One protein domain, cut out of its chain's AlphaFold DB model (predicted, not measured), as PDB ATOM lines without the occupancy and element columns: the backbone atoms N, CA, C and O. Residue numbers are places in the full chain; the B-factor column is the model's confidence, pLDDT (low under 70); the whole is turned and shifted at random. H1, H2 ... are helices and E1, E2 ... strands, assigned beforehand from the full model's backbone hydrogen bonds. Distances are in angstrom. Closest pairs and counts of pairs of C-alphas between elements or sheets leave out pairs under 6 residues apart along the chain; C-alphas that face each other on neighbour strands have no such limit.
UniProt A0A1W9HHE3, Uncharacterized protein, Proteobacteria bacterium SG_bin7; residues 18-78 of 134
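This is residues 18 to 78 of the 134 residues of an uncharacterized protein of Proteobacteria bacterium SG_bin7 (UniProt A0A1W9HHE3). A thin rod: the long helix H2 runs along most of its length, H1 packs slantwise on the first part of H2, and the short strand E1 lies beside the last part. The printed part has 61 residues, in the order E1, H1, H2, and is mostly helix. It is loose, with a radius of gyration of the C-alphas of 14.6 A, and spans 48 by 16 by 15 A.

E1, residues 18 to 21, pairs with no named strand and is apart from H1, residues 28 to 46. H1 touches H2, residues 52 to 76, with residues 53 to 61 of H2 alone; the closest C-alphas, of Ser 38 and Met 57, are 5.2 A apart. The two helices run opposite ways at a steep tilt of 46 degrees. The closest C-alphas of E1 and H2, of Tyr 20 and Tyr 75, are 6.1 A apart. In H1 and H2 every O i to N i+4 pair is within hydrogen-bond range.

E1 begins at C-alpha 18 (116.296, 52.705, 106.078) and measures 10.1 A. H1 measures 27.2 A. H2 measures 36.6 A and ends at C-alpha 76 (111.987, 54.034, 113.765).

The C-alphas farthest apart, of Glu 48 and Cys 78, are 48.2 A apart. The printed part has no cut, the link from H1 to H2 is tight, and no printed residue is under 70 in pLDDT.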
ATOM      1  N   ARG A  18     116.939  51.548 105.467       79.56
ATOM      2  CA  ARG A  18     116.296  52.705 106.078       79.56
ATOM      3  C   ARG A  18     117.329  53.615 106.708       79.56
ATOM      4  O   ARG A  18     118.337  53.178 107.245       79.56
ATOM      5  N   LYS A  19     117.005  54.894 106.656       82.31
ATOM      6  CA  LYS A  19     117.754  55.975 107.262       82.31
ATOM      7  C   LYS A  19     117.080  56.336 108.580       82.31
ATOM      8  O   LYS A  19     115.884  56.629 108.573       82.31
ATOM      9  N   TYR A  20     117.806  56.279 109.690       81.38
ATOM     10  CA  TYR A  20     117.271  56.592 111.017       81.38
ATOM     11  C   TYR A  20     118.042  57.734 111.675       81.38
ATOM     12  O   TYR A  20     119.226  57.960 111.421       81.38
ATOM     13  N   PHE A  21     117.340  58.467 112.534       79.38
ATOM     14  CA  PHE A  21     117.947  59.504 113.353       79.38
ATOM     15  C   PHE A  21     118.624  58.854 114.559       79.38
ATOM     16  O   PHE A  21     117.970  58.183 115.357       79.38
ATOM     17  N   ILE A  22     119.938  59.053 114.674       75.38
ATOM     18  CA  ILE A  22     120.757  58.453 115.738       75.38
ATOM     19  C   ILE A  22     120.494  59.151 117.080       75.38
ATOM     20  O   ILE A  22     120.429  58.515 118.127       75.38
ATOM     21  N   HIS A  23     120.323  60.473 117.058       73.94
ATOM     22  CA  HIS A  23     120.207  61.262 118.278       73.94
ATOM     23  C   HIS A  23     118.761  61.358 118.756       73.94
ATOM     24  O   HIS A  23     117.882  61.817 118.029       73.94
ATOM     25  N   LYS A  24     118.554  60.966 120.016       77.50
ATOM     26  CA  LYS A  24     117.295  61.133 120.747       77.50
ATOM     27  C   LYS A  24     117.238  62.453 121.533       77.50
ATOM     28  O   LYS A  24     116.154  62.888 121.896       77.50
ATOM     29  N   SER A  25     118.389  63.076 121.798       80.81
ATOM     30  CA  SER A  25     118.519  64.255 122.662       80.81
ATOM     31  C   SER A  25     118.767  65.554 121.892       80.81
ATOM     32  O   SER A  25     119.270  65.562 120.763       80.81
ATOM     33  N   LEU A  26     118.434  66.671 122.546       83.31
ATOM     34  CA  LEU A  26     118.723  68.021 122.076       83.31
ATOM     35  C   LEU A  26     120.235  68.255 122.011       83.31
ATOM     36  O   LEU A  26     120.959  68.122 122.996       83.31
ATOM     37  N   ARG A  27     120.712  68.654 120.834       85.62
ATOM     38  CA  ARG A  27     122.064  69.180 120.638       85.62
ATOM     39  C   ARG A  27     122.205  70.570 121.273       85.62
ATOM     40  O   ARG A  27     121.232  71.324 121.251       85.62
ATOM     41  N   PRO A  28     123.415  70.969 121.717       85.50
ATOM     42  CA  PRO A  28     123.676  72.300 122.282       85.50
ATOM     43  C   PRO A  28     123.223  73.446 121.361       85.50
ATOM     44  O   PRO A  28     122.757  74.479 121.827       85.50
ATOM     45  N   ILE A  29     123.253  73.234 120.041       88.56
ATOM     46  CA  ILE A  29     122.781  74.222 119.065       88.56
ATOM     47  C   ILE A  29     121.287  74.549 119.187       88.56
ATOM     48  O   ILE A  29     120.890  75.678 118.915       88.56
ATOM     49  N   HIS A  30     120.458  73.596 119.625       89.25
ATOM     50  CA  HIS A  30     119.029  73.838 119.818       89.25
ATOM     51  C   HIS A  30     118.762  74.737 121.024       89.25
ATOM     52  O   HIS A  30     117.806  75.501 120.988       89.25
ATOM     53  N   TYR A  31     119.629  74.722 122.040       90.88
ATOM     54  CA  TYR A  31     119.533  75.644 123.172       90.88
ATOM     55  C   TYR A  31     119.846  77.079 122.746       90.88
ATOM     56  O   TYR A  31     119.105  77.992 123.091       90.88
ATOM     57  N   VAL A  32     120.882  77.274 121.921       92.94
ATOM     58  CA  VAL A  32     121.213  78.598 121.362       92.94
ATOM     59  C   VAL A  32     120.078  79.115 120.477       92.94
ATOM     60  O   VAL A  32     119.675  80.269 120.592       92.94
ATOM     61  N   GLN A  33     119.513  78.255 119.624       91.56
ATOM     62  CA  GLN A  33     118.362  78.609 118.789       91.56
ATOM     63  C   GLN A  33     117.125  78.947 119.625       91.56
ATOM     64  O   GLN A  33     116.453  79.929 119.323       91.56
ATOM     65  N   ALA A  34     116.838  78.170 120.671       91.88
ATOM     66  CA  ALA A  34     115.720  78.430 121.571       91.88
ATOM     67  C   ALA A  34     115.897  79.755 122.325       91.88
ATOM     68  O   ALA A  34     114.937  80.510 122.409       91.88
ATOM     69  N   ALA A  35     117.109  80.067 122.795       91.81
ATOM     70  CA  ALA A  35     117.413  81.323 123.483       91.81
ATOM     71  C   ALA A  35     117.281  82.549 122.560       91.81
ATOM     72  O   ALA A  35     116.713  83.573 122.947       91.81
ATOM     73  N   LEU A  36     117.765  82.449 121.317       93.38
ATOM     74  CA  LEU A  36     117.593  83.508 120.316       93.38
ATOM     75  C   LEU A  36     116.115  83.690 119.952       93.38
ATOM     76  O   LEU A  36     115.627  84.818 119.906       93.38
ATOM     77  N   LEU A  37     115.390  82.589 119.742       93.31
ATOM     78  CA  LEU A  37     113.974  82.620 119.388       93.31
ATOM     79  C   LEU A  37     113.105  83.160 120.530       93.31
ATOM     80  O   LEU A  37     112.214  83.966 120.275       93.31
ATOM     81  N   SER A  38     113.364  82.763 121.779       91.88
ATOM     82  CA  SER A  38     112.628  83.271 122.942       91.88
ATOM     83  C   SER A  38     112.857  84.765 123.140       91.88
ATOM     84  O   SER A  38     111.913  85.494 123.432       91.88
ATOM     85  N   THR A  39     114.093  85.230 122.938       90.31
ATOM     86  CA  THR A  39     114.440  86.654 123.034       90.31
ATOM     87  C   THR A  39     113.750  87.467 121.940       90.31
ATOM     88  O   THR A  39     113.159  88.508 122.222       90.31
ATOM     89  N   LEU A  40     113.758  86.964 120.701       92.75
ATOM     90  CA  LEU A  40     113.076  87.597 119.575       92.75
ATOM     91  C   LEU A  40     111.560  87.681 119.802       92.75
ATOM     92  O   LEU A  40     110.968  88.734 119.588       92.75
ATOM     93  N   LEU A  41     110.939  86.590 120.261       90.56
ATOM     94  CA  LEU A  41     109.507  86.557 120.569       90.56
ATOM     95  C   LEU A  41     109.139  87.540 121.679       90.56
ATOM     96  O   LEU A  41     108.122  88.221 121.572       90.56
ATOM     97  N   MET A  42     109.970  87.650 122.715       89.12
ATOM     98  CA  MET A  42     109.741  88.614 123.787       89.12
ATOM     99  C   MET A  42     109.771  90.052 123.271       89.12
ATOM    100  O   MET A  42     108.856  90.824 123.551       89.12
ATOM    101  N   TYR A  43     110.799  90.391 122.488       89.12
ATOM    102  CA  TYR A  43     110.947  91.728 121.921       89.12
ATOM    103  C   TYR A  43     109.756  92.103 121.028       89.12
ATOM    104  O   TYR A  43     109.270  93.231 121.081       89.12
ATOM    105  N   LEU A  44     109.243  91.136 120.261       91.56
ATOM    106  CA  LEU A  44     108.137  91.344 119.329       91.56
ATOM    107  C   LEU A  44     106.784  91.528 120.039       91.56
ATOM    108  O   LEU A  44     105.957  92.297 119.562       91.56
ATOM    109  N   ILE A  45     106.553  90.841 121.163       90.19
ATOM    110  CA  ILE A  45     105.261  90.880 121.869       90.19
ATOM    111  C   ILE A  45     105.208  92.005 122.910       90.19
ATOM    112  O   ILE A  45     104.196  92.697 123.000       90.19
ATOM    113  N   TRP A  46     106.263  92.165 123.712       87.50
ATOM    114  CA  TRP A  46     106.253  93.071 124.867       87.50
ATOM    115  C   TRP A  46     107.158  94.290 124.713       87.50
ATOM    116  O   TRP A  46     106.962  95.251 125.446       87.50
ATOM    117  N   SER A  47     108.144  94.265 123.808       87.31
ATOM    118  CA  SER A  47     109.166  95.321 123.627       87.31
ATOM    119  C   SER A  47     110.001  95.682 124.874       87.31
ATOM    120  O   SER A  47     110.964  96.431 124.758       87.31
ATOM    121  N   GLU A  48     109.703  95.086 126.029       85.12
ATOM    122  CA  GLU A  48     110.378  95.226 127.318       85.12
ATOM    123  C   GLU A  48     110.995  93.884 127.745       85.12
ATOM    124  O   GLU A  48     110.453  92.802 127.476       85.12
ATOM    125  N   PHE A  49     112.141  93.933 128.428       78.88
ATOM    126  CA  PHE A  49     112.865  92.731 128.846       78.88
ATOM    127  C   PHE A  49     112.456  92.303 130.261       78.88
ATOM    128  O   PHE A  49     113.078  92.676 131.252       78.88
ATOM    129  N   GLU A  50     111.401  91.496 130.362       85.50
ATOM    130  CA  GLU A  50     110.949  90.941 131.643       85.50
ATOM    131  C   GLU A  50     111.410  89.488 131.867       85.50
ATOM    132  O   GLU A  50     111.708  88.737 130.937       85.50
ATOM    133  N   ALA A  51     111.357  89.024 133.121       85.56
ATOM    134  CA  ALA A  51     111.681  87.642 133.500       85.56
ATOM    135  C   ALA A  51     110.810  86.564 132.807       85.56
ATOM    136  O   ALA A  51     111.127  85.373 132.861       85.56
ATOM    137  N   ARG A  52     109.735  86.953 132.105       86.56
ATOM    138  CA  ARG A  52     108.867  86.035 131.345       86.56
ATOM    139  C   ARG A  52     109.587  85.366 130.168       86.56
ATOM    140  O   ARG A  52     109.151  84.297 129.742       86.56
ATOM    141  N   VAL A  53     110.717  85.916 129.701       87.88
ATOM    142  CA  VAL A  53     111.577  85.277 128.680       87.88
ATOM    143  C   VAL A  53     111.948  83.852 129.086       87.88
ATOM    144  O   VAL A  53     111.922  82.951 128.250       87.88
ATOM    145  N   PHE A  54     112.246  83.625 130.369       88.69
ATOM    146  CA  PHE A  54     112.636  82.305 130.863       88.69
ATOM    147  C   PHE A  54     111.498  81.285 130.763       88.69
ATOM    148  O   PHE A  54     111.751  80.130 130.423       88.69
ATOM    149  N   LEU A  55     110.247  81.706 130.983       91.06
ATOM    150  CA  LEU A  55     109.074  80.841 130.820       91.06
ATOM    151  C   LEU A  55     108.860  80.468 129.351       91.06
ATOM    152  O   LEU A  55     108.633  79.300 129.038       91.06
ATOM    153  N   ILE A  56     108.994  81.440 128.442       89.81
ATOM    154  CA  ILE A  56     108.872  81.212 126.994       89.81
ATOM    155  C   ILE A  56     109.986  80.279 126.510       89.81
ATOM    156  O   ILE A  56     109.727  79.323 125.778       89.81
ATOM    157  N   MET A  57     111.222  80.511 126.953       91.50
ATOM    158  CA  MET A  57     112.363  79.660 126.628       91.50
ATOM    159  C   MET A  57     112.156  78.224 127.129       91.50
ATOM    160  O   MET A  57     112.368  77.279 126.368       91.50
ATOM    161  N   ALA A  58     111.705  78.045 128.375       92.56
ATOM    162  CA  ALA A  58     111.417  76.727 128.936       92.56
ATOM    163  C   ALA A  58     110.314  76.001 128.147       92.56
ATOM    164  O   ALA A  58     110.477  74.832 127.793       92.56
ATOM    165  N   ALA A  59     109.230  76.701 127.797       93.50
ATOM    166  CA  ALA A  59     108.151  76.141 126.986       93.50
ATOM    167  C   ALA A  59     108.640  75.701 125.593       93.50
ATOM    168  O   ALA A  59     108.306  74.604 125.137       93.50
ATOM    169  N   LEU A  60     109.478  76.512 124.938       92.62
ATOM    170  CA  LEU A  60     110.073  76.170 123.643       92.62
ATOM    171  C   LEU A  60     110.991  74.947 123.730       92.62
ATOM    172  O   LEU A  60     110.948  74.094 122.844       92.62
ATOM    173  N   LEU A  61     111.797  74.829 124.787       92.81
ATOM    174  CA  LEU A  61     112.670  73.670 124.987       92.81
ATOM    175  C   LEU A  61     111.868  72.377 125.168       92.81
ATOM    176  O   LEU A  61     112.171  71.385 124.503       92.81
ATOM    177  N   ILE A  62     110.811  72.405 125.985       93.56
ATOM    178  CA  ILE A  62     109.910  71.256 126.164       93.56
ATOM    179  C   ILE A  62     109.269  70.872 124.824       93.56
ATOM    180  O   ILE A  62     109.261  69.699 124.446       93.56
ATOM    181  N   ALA A  63     108.769  71.854 124.070       93.44
ATOM    182  CA  ALA A  63     108.161  71.609 122.765       93.44
ATOM    183  C   ALA A  63     109.155  70.986 121.768       93.44
ATOM    184  O   ALA A  63     108.810  70.044 121.050       93.44
ATOM    185  N   LEU A  64     110.398  71.471 121.745       91.75
ATOM    186  CA  LEU A  64     111.462  70.923 120.903       91.75
ATOM    187  C   LEU A  64     111.817  69.485 121.296       91.75
ATOM    188  O   LEU A  64     111.970  68.637 120.414       91.75
ATOM    189  N   GLU A  65     111.916  69.186 122.590       91.81
ATOM    190  CA  GLU A  65     112.201  67.832 123.069       91.81
ATOM    191  C   GLU A  65     111.086  66.852 122.685       91.81
ATOM    192  O   GLU A  65     111.355  65.801 122.094       91.81
ATOM    193  N   LEU A  66     109.827  67.225 122.924       91.94
ATOM    194  CA  LEU A  66     108.671  66.428 122.509       91.94
ATOM    195  C   LEU A  66     108.647  66.221 120.991       91.94
ATOM    196  O   LEU A  66     108.447  65.098 120.522       91.94
ATOM    197  N   GLY A  67     108.914  67.274 120.215       91.00
ATOM    198  CA  GLY A  67     108.988  67.202 118.758       91.00
ATOM    199  C   GLY A  67     110.066  66.231 118.268       91.00
ATOM    200  O   GLY A  67     109.809  65.421 117.372       91.00
ATOM    201  N   LEU A  68     111.253  66.250 118.880       89.44
ATOM    202  CA  LEU A  68     112.336  65.318 118.557       89.44
ATOM    203  C   LEU A  68     111.980  63.875 118.920       89.44
ATOM    204  O   LEU A  68     112.223  62.974 118.113       89.44
ATOM    205  N   LEU A  69     111.359  63.648 120.078       88.94
ATOM    206  CA  LEU A  69     110.922  62.318 120.506       88.94
ATOM    207  C   LEU A  69     109.863  61.732 119.564       88.94
ATOM    208  O   LEU A  69     109.978  60.576 119.142       88.94
ATOM    209  N   VAL A  70     108.855  62.528 119.199       89.44
ATOM    210  CA  VAL A  70     107.806  62.116 118.256       89.44
ATOM    211  C   VAL A  70     108.412  61.835 116.887       89.44
ATOM    212  O   VAL A  70     108.175  60.767 116.318       89.44
ATOM    213  N   ARG A  71     109.254  62.740 116.374       88.19
ATOM    214  CA  ARG A  71     109.937  62.556 115.089       88.19
ATOM    215  C   ARG A  71     110.773  61.277 115.092       88.19
ATOM    216  O   ARG A  71     110.637  60.467 114.181       88.19
ATOM    217  N   TRP A  72     111.583  61.049 116.121       86.38
ATOM    218  CA  TRP A  72     112.385  59.830 116.245       86.38
ATOM    219  C   TRP A  72     111.515  58.563 116.207       86.38
ATOM    220  O   TRP A  72     111.820  57.622 115.468       86.38
ATOM    221  N   ARG A  73     110.375  58.565 116.912       87.06
ATOM    222  CA  ARG A  73     109.427  57.440 116.928       87.06
ATOM    223  C   ARG A  73     108.768  57.176 115.570       87.06
ATOM    224  O   ARG A  73     108.538  56.020 115.218       87.06
ATOM    225  N   LEU A  74     108.484  58.217 114.790       83.62
ATOM    226  CA  LEU A  74     107.936  58.054 113.439       83.62
ATOM    227  C   LEU A  74     108.958  57.418 112.486       83.62
ATOM    228  O   LEU A  74     108.594  56.563 111.685       83.62
ATOM    229  N   TYR A  75     110.238  57.780 112.606       83.94
ATOM    230  CA  TYR A  75     111.296  57.244 111.739       83.94
ATOM    231  C   TYR A  75     111.729  55.814 112.094       83.94
ATOM    232  O   TYR A  75     112.207  55.090 111.218       83.94
ATOM    233  N   ILE A  76     111.576  55.385 113.352       85.44
ATOM    234  CA  ILE A  76     111.987  54.034 113.765       85.44
ATOM    235  C   ILE A  76     111.042  52.941 113.229       85.44
ATOM    236  O   ILE A  76     111.470  51.827 112.898       85.44
ATOM    237  N   SER A  77     109.761  53.278 113.068       86.31
ATOM    238  CA  SER A  77     108.731  52.381 112.536       86.31
ATOM    239  C   SER A  77     108.906  52.161 111.028       86.31
ATOM    240  O   SER A  77     109.244  53.074 110.275       86.31
ATOM    241  N   CYS A  78     108.722  50.928 110.549       86.31
ATOM    242  CA  CYS A  78     108.883  50.613 109.127       86.31
ATOM    243  C   CYS A  78     107.660  51.019 108.309       86.31
ATOM    244  O   CYS A  78     106.610  50.406 108.450       86.31
TER     245      CYS A  78